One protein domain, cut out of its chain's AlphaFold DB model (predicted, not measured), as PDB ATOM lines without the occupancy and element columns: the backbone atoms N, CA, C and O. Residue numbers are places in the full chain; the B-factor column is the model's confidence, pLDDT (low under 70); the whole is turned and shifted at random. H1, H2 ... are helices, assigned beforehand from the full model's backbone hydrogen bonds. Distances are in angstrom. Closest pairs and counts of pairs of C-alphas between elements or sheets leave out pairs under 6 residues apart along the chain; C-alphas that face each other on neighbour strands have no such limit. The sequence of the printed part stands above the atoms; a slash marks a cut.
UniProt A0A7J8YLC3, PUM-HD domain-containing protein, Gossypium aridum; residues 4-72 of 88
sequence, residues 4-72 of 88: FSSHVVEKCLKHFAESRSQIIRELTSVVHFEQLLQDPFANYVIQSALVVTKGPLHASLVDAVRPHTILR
ATOM      1  N   PHE A   4      25.474   3.596 -12.876       84.75
ATOM      2  CA  PHE A   4      25.724   2.173 -12.621       84.75
ATOM      3  C   PHE A   4      27.087   1.747 -13.155       84.75
ATOM      4  O   PHE A   4      27.822   1.034 -12.477       84.75
ATOM      5  N   SER A   5      27.457   2.268 -14.323       87.38
ATOM      6  CA  SER A   5      28.759   2.052 -14.943       87.38
ATOM      7  C   SER A   5      29.894   2.558 -14.048       87.38
ATOM      8  O   SER A   5      30.868   1.835 -13.846       87.38
ATOM      9  N   SER A   6      29.753   3.732 -13.413       90.19
ATOM     10  CA  SER A   6      30.773   4.236 -12.480       90.19
ATOM     11  C   SER A   6      30.978   3.301 -11.282       90.19
ATOM     12  O   SER A   6      32.120   3.045 -10.910       90.19
ATOM     13  N   HIS A   7      29.911   2.695 -10.743       92.50
ATOM     14  CA  HIS A   7      30.043   1.704  -9.670       92.50
ATOM     15  C   HIS A   7      30.817   0.454 -10.106       92.50
ATOM     16  O   HIS A   7      31.559  -0.117  -9.303       92.50
ATOM     17  N   VAL A   8      30.643   0.008 -11.355       93.62
ATOM     18  CA  VAL A   8      31.409  -1.124 -11.896       93.62
ATOM     19  C   VAL A   8      32.889  -0.757 -11.949       93.62
ATOM     20  O   VAL A   8      33.707  -1.498 -11.410       93.62
ATOM     21  N   VAL A   9      33.236   0.422 -12.479       94.06
ATOM     22  CA  VAL A   9      34.635   0.881 -12.548       94.06
ATOM     23  C   VAL A   9      35.254   1.012 -11.152       94.06
ATOM     24  O   VAL A   9      36.373   0.551 -10.929       94.06
ATOM     25  N   GLU A  10      34.526   1.558 -10.175       94.88
ATOM     26  CA  GLU A  10      34.994   1.629  -8.785       94.88
ATOM     27  C   GLU A  10      35.242   0.247  -8.170       94.88
ATOM     28  O   GLU A  10      36.235   0.048  -7.462       94.88
ATOM     29  N   LYS A  11      34.356  -0.724  -8.428       93.75
ATOM     30  CA  LYS A  11      34.560  -2.109  -7.991       93.75
ATOM     31  C   LYS A  11      35.776  -2.718  -8.673       93.75
ATOM     32  O   LYS A  11      36.547  -3.381  -7.979       93.75
ATOM     33  N   CYS A  12      35.985  -2.452  -9.960       94.75
ATOM     34  CA  CYS A  12      37.145  -2.962 -10.676       94.75
ATOM     35  C   CYS A  12      38.453  -2.411 -10.114       94.75
ATOM     36  O   CYS A  12      39.355  -3.179  -9.795       94.75
ATOM     37  N   LEU A  13      38.514  -1.101  -9.868       95.00
ATOM     38  CA  LEU A  13      39.652  -0.457  -9.212       95.00
ATOM     39  C   LEU A  13      39.962  -1.077  -7.842       95.00
ATOM     40  O   LEU A  13      41.129  -1.233  -7.481       95.00
ATOM     41  N   LYS A  14      38.937  -1.459  -7.071       93.19
ATOM     42  CA  LYS A  14      39.117  -2.059  -5.741       93.19
ATOM     43  C   LYS A  14      39.572  -3.518  -5.806       93.19
ATOM     44  O   LYS A  14      40.526  -3.859  -5.109       93.19
ATOM     45  N   HIS A  15      38.960  -4.343  -6.653       93.69
ATOM     46  CA  HIS A  15      39.108  -5.804  -6.587       93.69
ATOM     47  C   HIS A  15      40.035  -6.399  -7.659       93.69
ATOM     48  O   HIS A  15      40.650  -7.426  -7.395       93.69
ATOM     49  N   PHE A  16      40.212  -5.750  -8.814       93.00
ATOM     50  CA  PHE A  16      41.048  -6.258  -9.911       93.00
ATOM     51  C   PHE A  16      42.331  -5.435 -10.029       93.00
ATOM     52  O   PHE A  16      42.404  -4.437 -10.745       93.00
ATOM     53  N   ALA A  17      43.359  -5.838  -9.275       90.69
ATOM     54  CA  ALA A  17      44.630  -5.116  -9.214       90.69
ATOM     55  C   ALA A  17      45.341  -5.027 -10.573       90.69
ATOM     56  O   ALA A  17      45.927  -3.990 -10.883       90.69
ATOM     57  N   GLU A  18      45.237  -6.082 -11.380       91.56
ATOM     58  CA  GLU A  18      45.811  -6.178 -12.726       91.56
ATOM     59  C   GLU A  18      45.227  -5.148 -13.704       91.56
ATOM     60  O   GLU A  18      45.955  -4.581 -14.512       91.56
ATOM     61  N   SER A  19      43.938  -4.819 -13.573       92.56
ATOM     62  CA  SER A  19      43.267  -3.854 -14.450       92.56
ATOM     63  C   SER A  19      43.530  -2.398 -14.058       92.56
ATOM     64  O   SER A  19      43.260  -1.493 -14.847       92.56
ATOM     65  N   ARG A  20      44.053  -2.130 -12.849       94.12
ATOM     66  CA  ARG A  20      44.227  -0.755 -12.340       94.12
ATOM     67  C   ARG A  20      45.107   0.081 -13.261       94.12
ATOM     68  O   ARG A  20      44.742   1.206 -13.571       94.12
ATOM     69  N   SER A  21      46.246  -0.449 -13.699       94.94
ATOM     70  CA  SER A  21      47.188   0.297 -14.542       94.94
ATOM     71  C   SER A  21      46.535   0.768 -15.841       94.94
ATOM     72  O   SER A  21      46.654   1.937 -16.204       94.94
ATOM     73  N   GLN A  22      45.784  -0.121 -16.494       96.44
ATOM     74  CA  GLN A  22      45.046   0.181 -17.711       96.44
ATOM     75  C   GLN A  22      43.948   1.221 -17.463       96.44
ATOM     76  O   GLN A  22      43.914   2.231 -18.164       96.44
ATOM     77  N   ILE A  23      43.112   1.028 -16.435       95.56
ATOM     78  CA  ILE A  23      42.014   1.952 -16.111       95.56
ATOM     79  C   ILE A  23      42.553   3.361 -15.830       95.56
ATOM     80  O   ILE A  23      42.021   4.341 -16.340       95.56
ATOM     81  N   ILE A  24      43.621   3.486 -15.038       95.62
ATOM     82  CA  ILE A  24      44.211   4.795 -14.727       95.62
ATOM     83  C   ILE A  24      44.777   5.452 -15.983       95.62
ATOM     84  O   ILE A  24      44.538   6.640 -16.196       95.62
ATOM     85  N   ARG A  25      45.468   4.692 -16.840       95.50
ATOM     86  CA  ARG A  25      45.982   5.217 -18.109       95.50
ATOM     87  C   ARG A  25      44.848   5.768 -18.971       95.50
ATOM     88  O   ARG A  25      44.959   6.892 -19.451       95.50
ATOM     89  N   GLU A  26      43.753   5.024 -19.110       95.88
ATOM     90  CA  GLU A  26      42.570   5.464 -19.857       95.88
ATOM     91  C   GLU A  26      41.959   6.738 -19.259       95.88
ATOM     92  O   GLU A  26      41.734   7.699 -19.991       95.88
ATOM     93  N   LEU A  27      41.783   6.801 -17.933       95.19
ATOM     94  CA  LEU A  27      41.261   7.990 -17.246       95.19
ATOM     95  C   LEU A  27      42.137   9.228 -17.479       95.19
ATOM     96  O   LEU A  27      41.617  10.290 -17.804       95.19
ATOM     97  N   THR A  28      43.459   9.095 -17.334       94.69
ATOM     98  CA  THR A  28      44.409  10.210 -17.515       94.69
ATOM     99  C   THR A  28      44.617  10.618 -18.976       94.69
ATOM    100  O   THR A  28      45.164  11.686 -19.225       94.69
ATOM    101  N   SER A  29      44.170   9.806 -19.941       95.31
ATOM    102  CA  SER A  29      44.275  10.109 -21.380       95.31
ATOM    103  C   SER A  29      43.068  10.882 -21.924       95.31
ATOM    104  O   SER A  29      43.018  11.197 -23.113       95.31
ATOM    105  N   VAL A  30      42.071  11.177 -21.084       94.81
ATOM    106  CA  VAL A  30      40.888  11.939 -21.493       94.81
ATOM    107  C   VAL A  30      41.259  13.406 -21.708       94.81
ATOM    108  O   VAL A  30      41.740  14.067 -20.793       94.81
ATOM    109  N   VAL A  31      40.977  13.923 -22.910       92.62
ATOM    110  CA  VAL A  31      41.313  15.299 -23.335       92.62
ATOM    111  C   VAL A  31      40.765  16.362 -22.376       92.62
ATOM    112  O   VAL A  31      41.461  17.320 -22.062       92.62
ATOM    113  N   HIS A  32      39.542  16.168 -21.880       93.12
ATOM    114  CA  HIS A  32      38.883  17.056 -20.919       93.12
ATOM    115  C   HIS A  32      38.783  16.397 -19.543       93.12
ATOM    116  O   HIS A  32      37.691  16.142 -19.029       93.12
ATOM    117  N   PHE A  33      39.927  16.055 -18.951       94.94
ATOM    118  CA  PHE A  33      39.990  15.372 -17.658       94.94
ATOM    119  C   PHE A  33      39.223  16.120 -16.549       94.94
ATOM    120  O   PHE A  33      38.564  15.501 -15.709       94.94
ATOM    121  N   GLU A  34      39.199  17.454 -16.588       94.31
ATOM    122  CA  GLU A  34      38.415  18.311 -15.696       94.31
ATOM    123  C   GLU A  34      36.908  18.024 -15.710       94.31
ATOM    124  O   GLU A  34      36.229  18.277 -14.709       94.31
ATOM    125  N   GLN A  35      36.373  17.492 -16.813       94.81
ATOM    126  CA  GLN A  35      34.974  17.079 -16.892       94.81
ATOM    127  C   GLN A  35      34.731  15.823 -16.055       94.81
ATOM    128  O   GLN A  35      33.714  15.746 -15.374       94.81
ATOM    129  N   LEU A  36      35.684  14.882 -16.002       94.81
ATOM    130  CA  LEU A  36      35.589  13.714 -15.118       94.81
ATOM    131  C   LEU A  36      35.654  14.110 -13.642       94.81
ATOM    132  O   LEU A  36      34.948  13.531 -12.814       94.81
ATOM    133  N   LEU A  37      36.477  15.108 -13.304       95.31
ATOM    134  CA  LEU A  37      36.581  15.623 -11.936       95.31
ATOM    135  C   LEU A  37      35.259  16.232 -11.452       95.31
ATOM    136  O   LEU A  37      34.937  16.127 -10.268       95.31
ATOM    137  N   GLN A  38      34.516  16.874 -12.355       94.56
ATOM    138  CA  GLN A  38      33.273  17.587 -12.052       94.56
ATOM    139  C   GLN A  38      32.012  16.761 -12.309       94.56
ATOM    140  O   GLN A  38      30.940  17.147 -11.845       94.56
ATOM    141  N   ASP A  39      32.112  15.635 -13.020       94.44
ATOM    142  CA  ASP A  39      30.959  14.790 -13.308       94.44
ATOM    143  C   ASP A  39      30.364  14.230 -12.000       94.44
ATOM    144  O   ASP A  39      31.111  13.707 -11.161       94.44
ATOM    145  N   PRO A  40      29.030  14.269 -11.816       91.75
ATOM    146  CA  PRO A  40      28.362  13.808 -10.598       91.75
ATOM    147  C   PRO A  40      28.624  12.345 -10.207       91.75
ATOM    148  O   PRO A  40      28.393  11.988  -9.051       91.75
ATOM    149  N   PHE A  41      29.109  11.505 -11.126       93.06
ATOM    150  CA  PHE A  41      29.396  10.088 -10.899       93.06
ATOM    151  C   PHE A  41      30.882   9.747 -11.085       93.06
ATOM    152  O   PHE A  41      31.450   9.027 -10.264       93.06
ATOM    153  N   ALA A  42      31.545  10.284 -12.113       93.81
ATOM    154  CA  ALA A  42      32.950   9.983 -12.391       93.81
ATOM    155  C   ALA A  42      33.901  10.553 -11.326       93.81
ATOM    156  O   ALA A  42      34.948   9.954 -11.072       93.81
ATOM    157  N   ASN A  43      33.516  11.617 -10.607       94.75
ATOM    158  CA  ASN A  43      34.307  12.123  -9.480       94.75
ATOM    159  C   ASN A  43      34.574  11.032  -8.419       94.75
ATOM    160  O   ASN A  43      35.652  11.003  -7.826       94.75
ATOM    161  N   TYR A  44      33.637  10.098  -8.213       94.81
ATOM    162  CA  TYR A  44      33.813   8.970  -7.292       94.81
ATOM    163  C   TYR A  44      34.801   7.933  -7.832       94.81
ATOM    164  O   TYR A  44      35.577   7.369  -7.061       94.81
ATOM    165  N   VAL A  45      34.848   7.738  -9.154       96.19
ATOM    166  CA  VAL A  45      35.853   6.891  -9.814       96.19
ATOM    167  C   VAL A  45      37.250   7.465  -9.592       96.19
ATOM    168  O   VAL A  45      38.139   6.729  -9.167       96.19
ATOM    169  N   ILE A  46      37.438   8.777  -9.783       96.19
ATOM    170  CA  ILE A  46      38.732   9.442  -9.552       96.19
ATOM    171  C   ILE A  46      39.139   9.376  -8.073       96.19
ATOM    172  O   ILE A  46      40.292   9.085  -7.757       96.19
ATOM    173  N   GLN A  47      38.198   9.576  -7.146       95.06
ATOM    174  CA  GLN A  47      38.463   9.408  -5.713       95.06
ATOM    175  C   GLN A  47      38.872   7.972  -5.375       95.06
ATOM    176  O   GLN A  47      39.880   7.765  -4.701       95.06
ATOM    177  N   SER A  48      38.118   6.980  -5.855       95.50
ATOM    178  CA  SER A  48      38.425   5.563  -5.657       95.50
ATOM    179  C   SER A  48      39.796   5.212  -6.241       95.50
ATOM    180  O   SER A  48      40.583   4.544  -5.573       95.50
ATOM    181  N   ALA A  49      40.127   5.725  -7.425       95.88
ATOM    182  CA  ALA A  49      41.433   5.580  -8.054       95.88
ATOM    183  C   ALA A  49      42.569   6.149  -7.181       95.88
ATOM    184  O   ALA A  49      43.533   5.434  -6.898       95.88
ATOM    185  N   LEU A  50      42.440   7.381  -6.674       95.25
ATOM    186  CA  LEU A  50      43.415   7.990  -5.754       95.25
ATOM    187  C   LEU A  50      43.561   7.198  -4.444       95.25
ATOM    188  O   LEU A  50      44.655   7.097  -3.893       95.25
ATOM    189  N   VAL A  51      42.474   6.602  -3.943       93.94
ATOM    190  CA  VAL A  51      42.497   5.793  -2.714       93.94
ATOM    191  C   VAL A  51      43.255   4.480  -2.917       93.94
ATOM    192  O   VAL A  51      44.062   4.109  -2.059       93.94
ATOM    193  N   VAL A  52      43.005   3.758  -4.014       94.12
ATOM    194  CA  VAL A  52      43.534   2.393  -4.203       94.12
ATOM    195  C   VAL A  52      44.935   2.356  -4.809       94.12
ATOM    196  O   VAL A  52      45.675   1.403  -4.563       94.12
ATOM    197  N   THR A  53      45.322   3.375  -5.576       93.62
ATOM    198  CA  THR A  53      46.640   3.435  -6.220       93.62
ATOM    199  C   THR A  53      47.747   3.799  -5.221       93.62
ATOM    200  O   THR A  53      47.495   4.317  -4.124       93.62
ATOM    201  N   LYS A  54      48.986   3.432  -5.569       91.81
ATOM    202  CA  LYS A  54      50.233   3.733  -4.845       91.81
ATOM    203  C   LYS A  54      51.381   3.867  -5.855       91.81
ATOM    204  O   LYS A  54      51.260   3.372  -6.979       91.81
ATOM    205  N   GLY A  55      52.497   4.464  -5.438       93.31
ATOM    206  CA  GLY A  55      53.726   4.507  -6.233       93.31
ATOM    207  C   GLY A  55      53.546   5.249  -7.568       93.31
ATOM    208  O   GLY A  55      52.786   6.217  -7.613       93.31
ATOM    209  N   PRO A  56      54.188   4.796  -8.664       93.00
ATOM    210  CA  PRO A  56      54.176   5.512  -9.944       93.00
ATOM    211  C   PRO A  56      52.771   5.772 -10.494       93.00
ATOM    212  O   PRO A  56      52.497   6.846 -11.013       93.00
ATOM    213  N   LEU A  57      51.854   4.816 -10.322       93.06
ATOM    214  CA  LEU A  57      50.489   4.939 -10.830       93.06
ATOM    215  C   LEU A  57      49.684   6.018 -10.093       93.06
ATOM    216  O   LEU A  57      48.869   6.710 -10.697       93.06
ATOM    217  N   HIS A  58      49.917   6.156  -8.783       94.50
ATOM    218  CA  HIS A  58      49.309   7.225  -7.990       94.50
ATOM    219  C   HIS A  58      49.903   8.581  -8.367       94.50
ATOM    220  O   HIS A  58      49.141   9.516  -8.598       94.50
ATOM    221  N   ALA A  59      51.227   8.657  -8.539       94.44
ATOM    222  CA  ALA A  59      51.901   9.871  -8.989       94.44
ATOM    223  C   ALA A  59      51.341  10.371 -10.333       94.44
ATOM    224  O   ALA A  59      50.942  11.528 -10.418       94.44
ATOM    225  N   SER A  60      51.183   9.491 -11.332       94.69
ATOM    226  CA  SER A  60      50.582   9.859 -12.625       94.69
ATOM    227  C   SER A  60      49.168  10.431 -12.484       94.69
ATOM    228  O   SER A  60      48.825  11.412 -13.141       94.69
ATOM    229  N   LEU A  61      48.342   9.852 -11.608       95.19
ATOM    230  CA  LEU A  61      46.992  10.360 -11.368       95.19
ATOM    231  C   LEU A  61      47.008  11.708 -10.632       95.19
ATOM    232  O   LEU A  61      46.217  12.594 -10.949       95.19
ATOM    233  N   VAL A  62      47.908  11.884  -9.663       94.94
ATOM    234  CA  VAL A  62      48.096  13.165  -8.965       94.94
ATOM    235  C   VAL A  62      48.556  14.248  -9.932       94.94
ATOM    236  O   VAL A  62      48.040  15.363  -9.861       94.94
ATOM    237  N   ASP A  63      49.479  13.935 -10.837       94.56
ATOM    238  CA  ASP A  63      49.985  14.878 -11.833       94.56
ATOM    239  C   ASP A  63      48.901  15.286 -12.837       94.56
ATOM    240  O   ASP A  63      48.855  16.451 -13.225       94.56
ATOM    241  N   ALA A  64      47.964  14.391 -13.165       95.44
ATOM    242  CA  ALA A  64      46.780  14.741 -13.951       95.44
ATOM    243  C   ALA A  64      45.793  15.639 -13.176       95.44
ATOM    244  O   ALA A  64      45.184  16.534 -13.747       95.44
ATOM    245  N   VAL A  65      45.628  15.439 -11.863       94.38
ATOM    246  CA  VAL A  65      44.687  16.219 -11.029       94.38
ATOM    247  C   VAL A  65      45.236  17.603 -10.658       94.38
ATOM    248  O   VAL A  65      44.475  18.569 -10.554       94.38
ATOM    249  N   ARG A  66      46.550  17.718 -10.426       93.19
ATOM    250  CA  ARG A  66      47.206  18.910  -9.857       93.19
ATOM    251  C   ARG A  66      46.983  20.211 -10.651       93.19
ATOM    252  O   ARG A  66      46.772  21.226  -9.992       93.19
ATOM    253  N   PRO A  67      46.963  20.236 -11.997       94.25
ATOM    254  CA  PRO A  67      46.680  21.455 -12.759       94.25
ATOM    255  C   PRO A  67      45.286  22.040 -12.490       94.25
ATOM    256  O   PRO A  67      45.066  23.239 -12.650       94.25
ATOM    257  N   HIS A  68      44.340  21.220 -12.029       94.00
ATOM    258  CA  HIS A  68      42.936  21.601 -11.885       94.00
ATOM    259  C   HIS A  68      42.564  22.068 -10.470       94.00
ATOM    260  O   HIS A  68      41.396  22.008 -10.082       94.00
ATOM    261  N   THR A  69      43.515  22.571  -9.675       90.50
ATOM    262  CA  THR A  69      43.266  23.008  -8.284       90.50
ATOM    263  C   THR A  69      42.189  24.082  -8.138       90.50
ATOM    264  O   THR A  69      41.597  24.201  -7.064       90.50
ATOM    265  N   ILE A  70      41.900  24.837  -9.203       91.62
ATOM    266  CA  ILE A  70      40.791  25.801  -9.246       91.62
ATOM    267  C   ILE A  70      39.433  25.140  -8.963       91.62
ATOM    268  O   ILE A  70      38.558  25.755  -8.359       91.62
ATOM    269  N   LEU A  71      39.283  23.854  -9.294       91.81
ATOM    270  CA  LEU A  71      38.057  23.088  -9.080       91.81
ATOM    271  C   LEU A  71      37.844  22.688  -7.616       91.81
ATOM    272  O   LEU A  71      36.799  22.136  -7.289       91.81
ATOM    273  N   ARG A  72      38.775  22.977  -6.696       88.56
ATOM    274  CA  ARG A  72      38.630  22.641  -5.264       88.56
ATOM    275  C   ARG A  72      37.366  23.233  -4.626       88.56
ATOM    276  O   ARG A  72      36.880  22.695  -3.631       88.56
TER     277      ARG A  72
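Overview. This is residues 4 to 72 of the 88 residues of the protein "PUM-HD domain-containing protein" of Gossypium aridum (UniProt A0A7J8YLC3). A compact cluster of five helices has H4 in the middle, H1 side by side with it and the long H5 on its other side; H2 bridges H1 and H5, and short H3 turns a corner into H4. The printed part has 69 residues, 59 of them in five named helices that follow along the chain as H1, H2, H3, H4, H5, with no named strand; the class is all helix, the radius of gyration of the C-alphas is 11.2 A, and the spans are 32 by 29 by 19 A.

Arrangement. H1, residues 4 to 15, touches H4, residues 42 to 52, at a shallow tilt of 5 degrees; the closest C-alphas, Glu 10 and Val 45, are 5.4 A apart. H5, residues 55 to 72, touches H2, residues 17 to 28, with residues 57 to 64 alone; the closest C-alphas, Thr 28 and Ala 64, are 6.2 A apart. Every O i to N i+4 pair is within hydrogen-bond range in H1, H4 and H3, residues 33 to 38; 6 of 8 are in H2, 8 of 14 in H5.

Along the chain. H1 begins at C-alpha 4 (25.724, 2.173, -12.621). H5, 23.6 A long with a kink of 56 degrees near residue 66, ends at C-alpha 72 (38.630, 22.641, -5.264).

Size, cuts and confidence. The four links are tight, the printed part has no cut, and no printed residue is under 70.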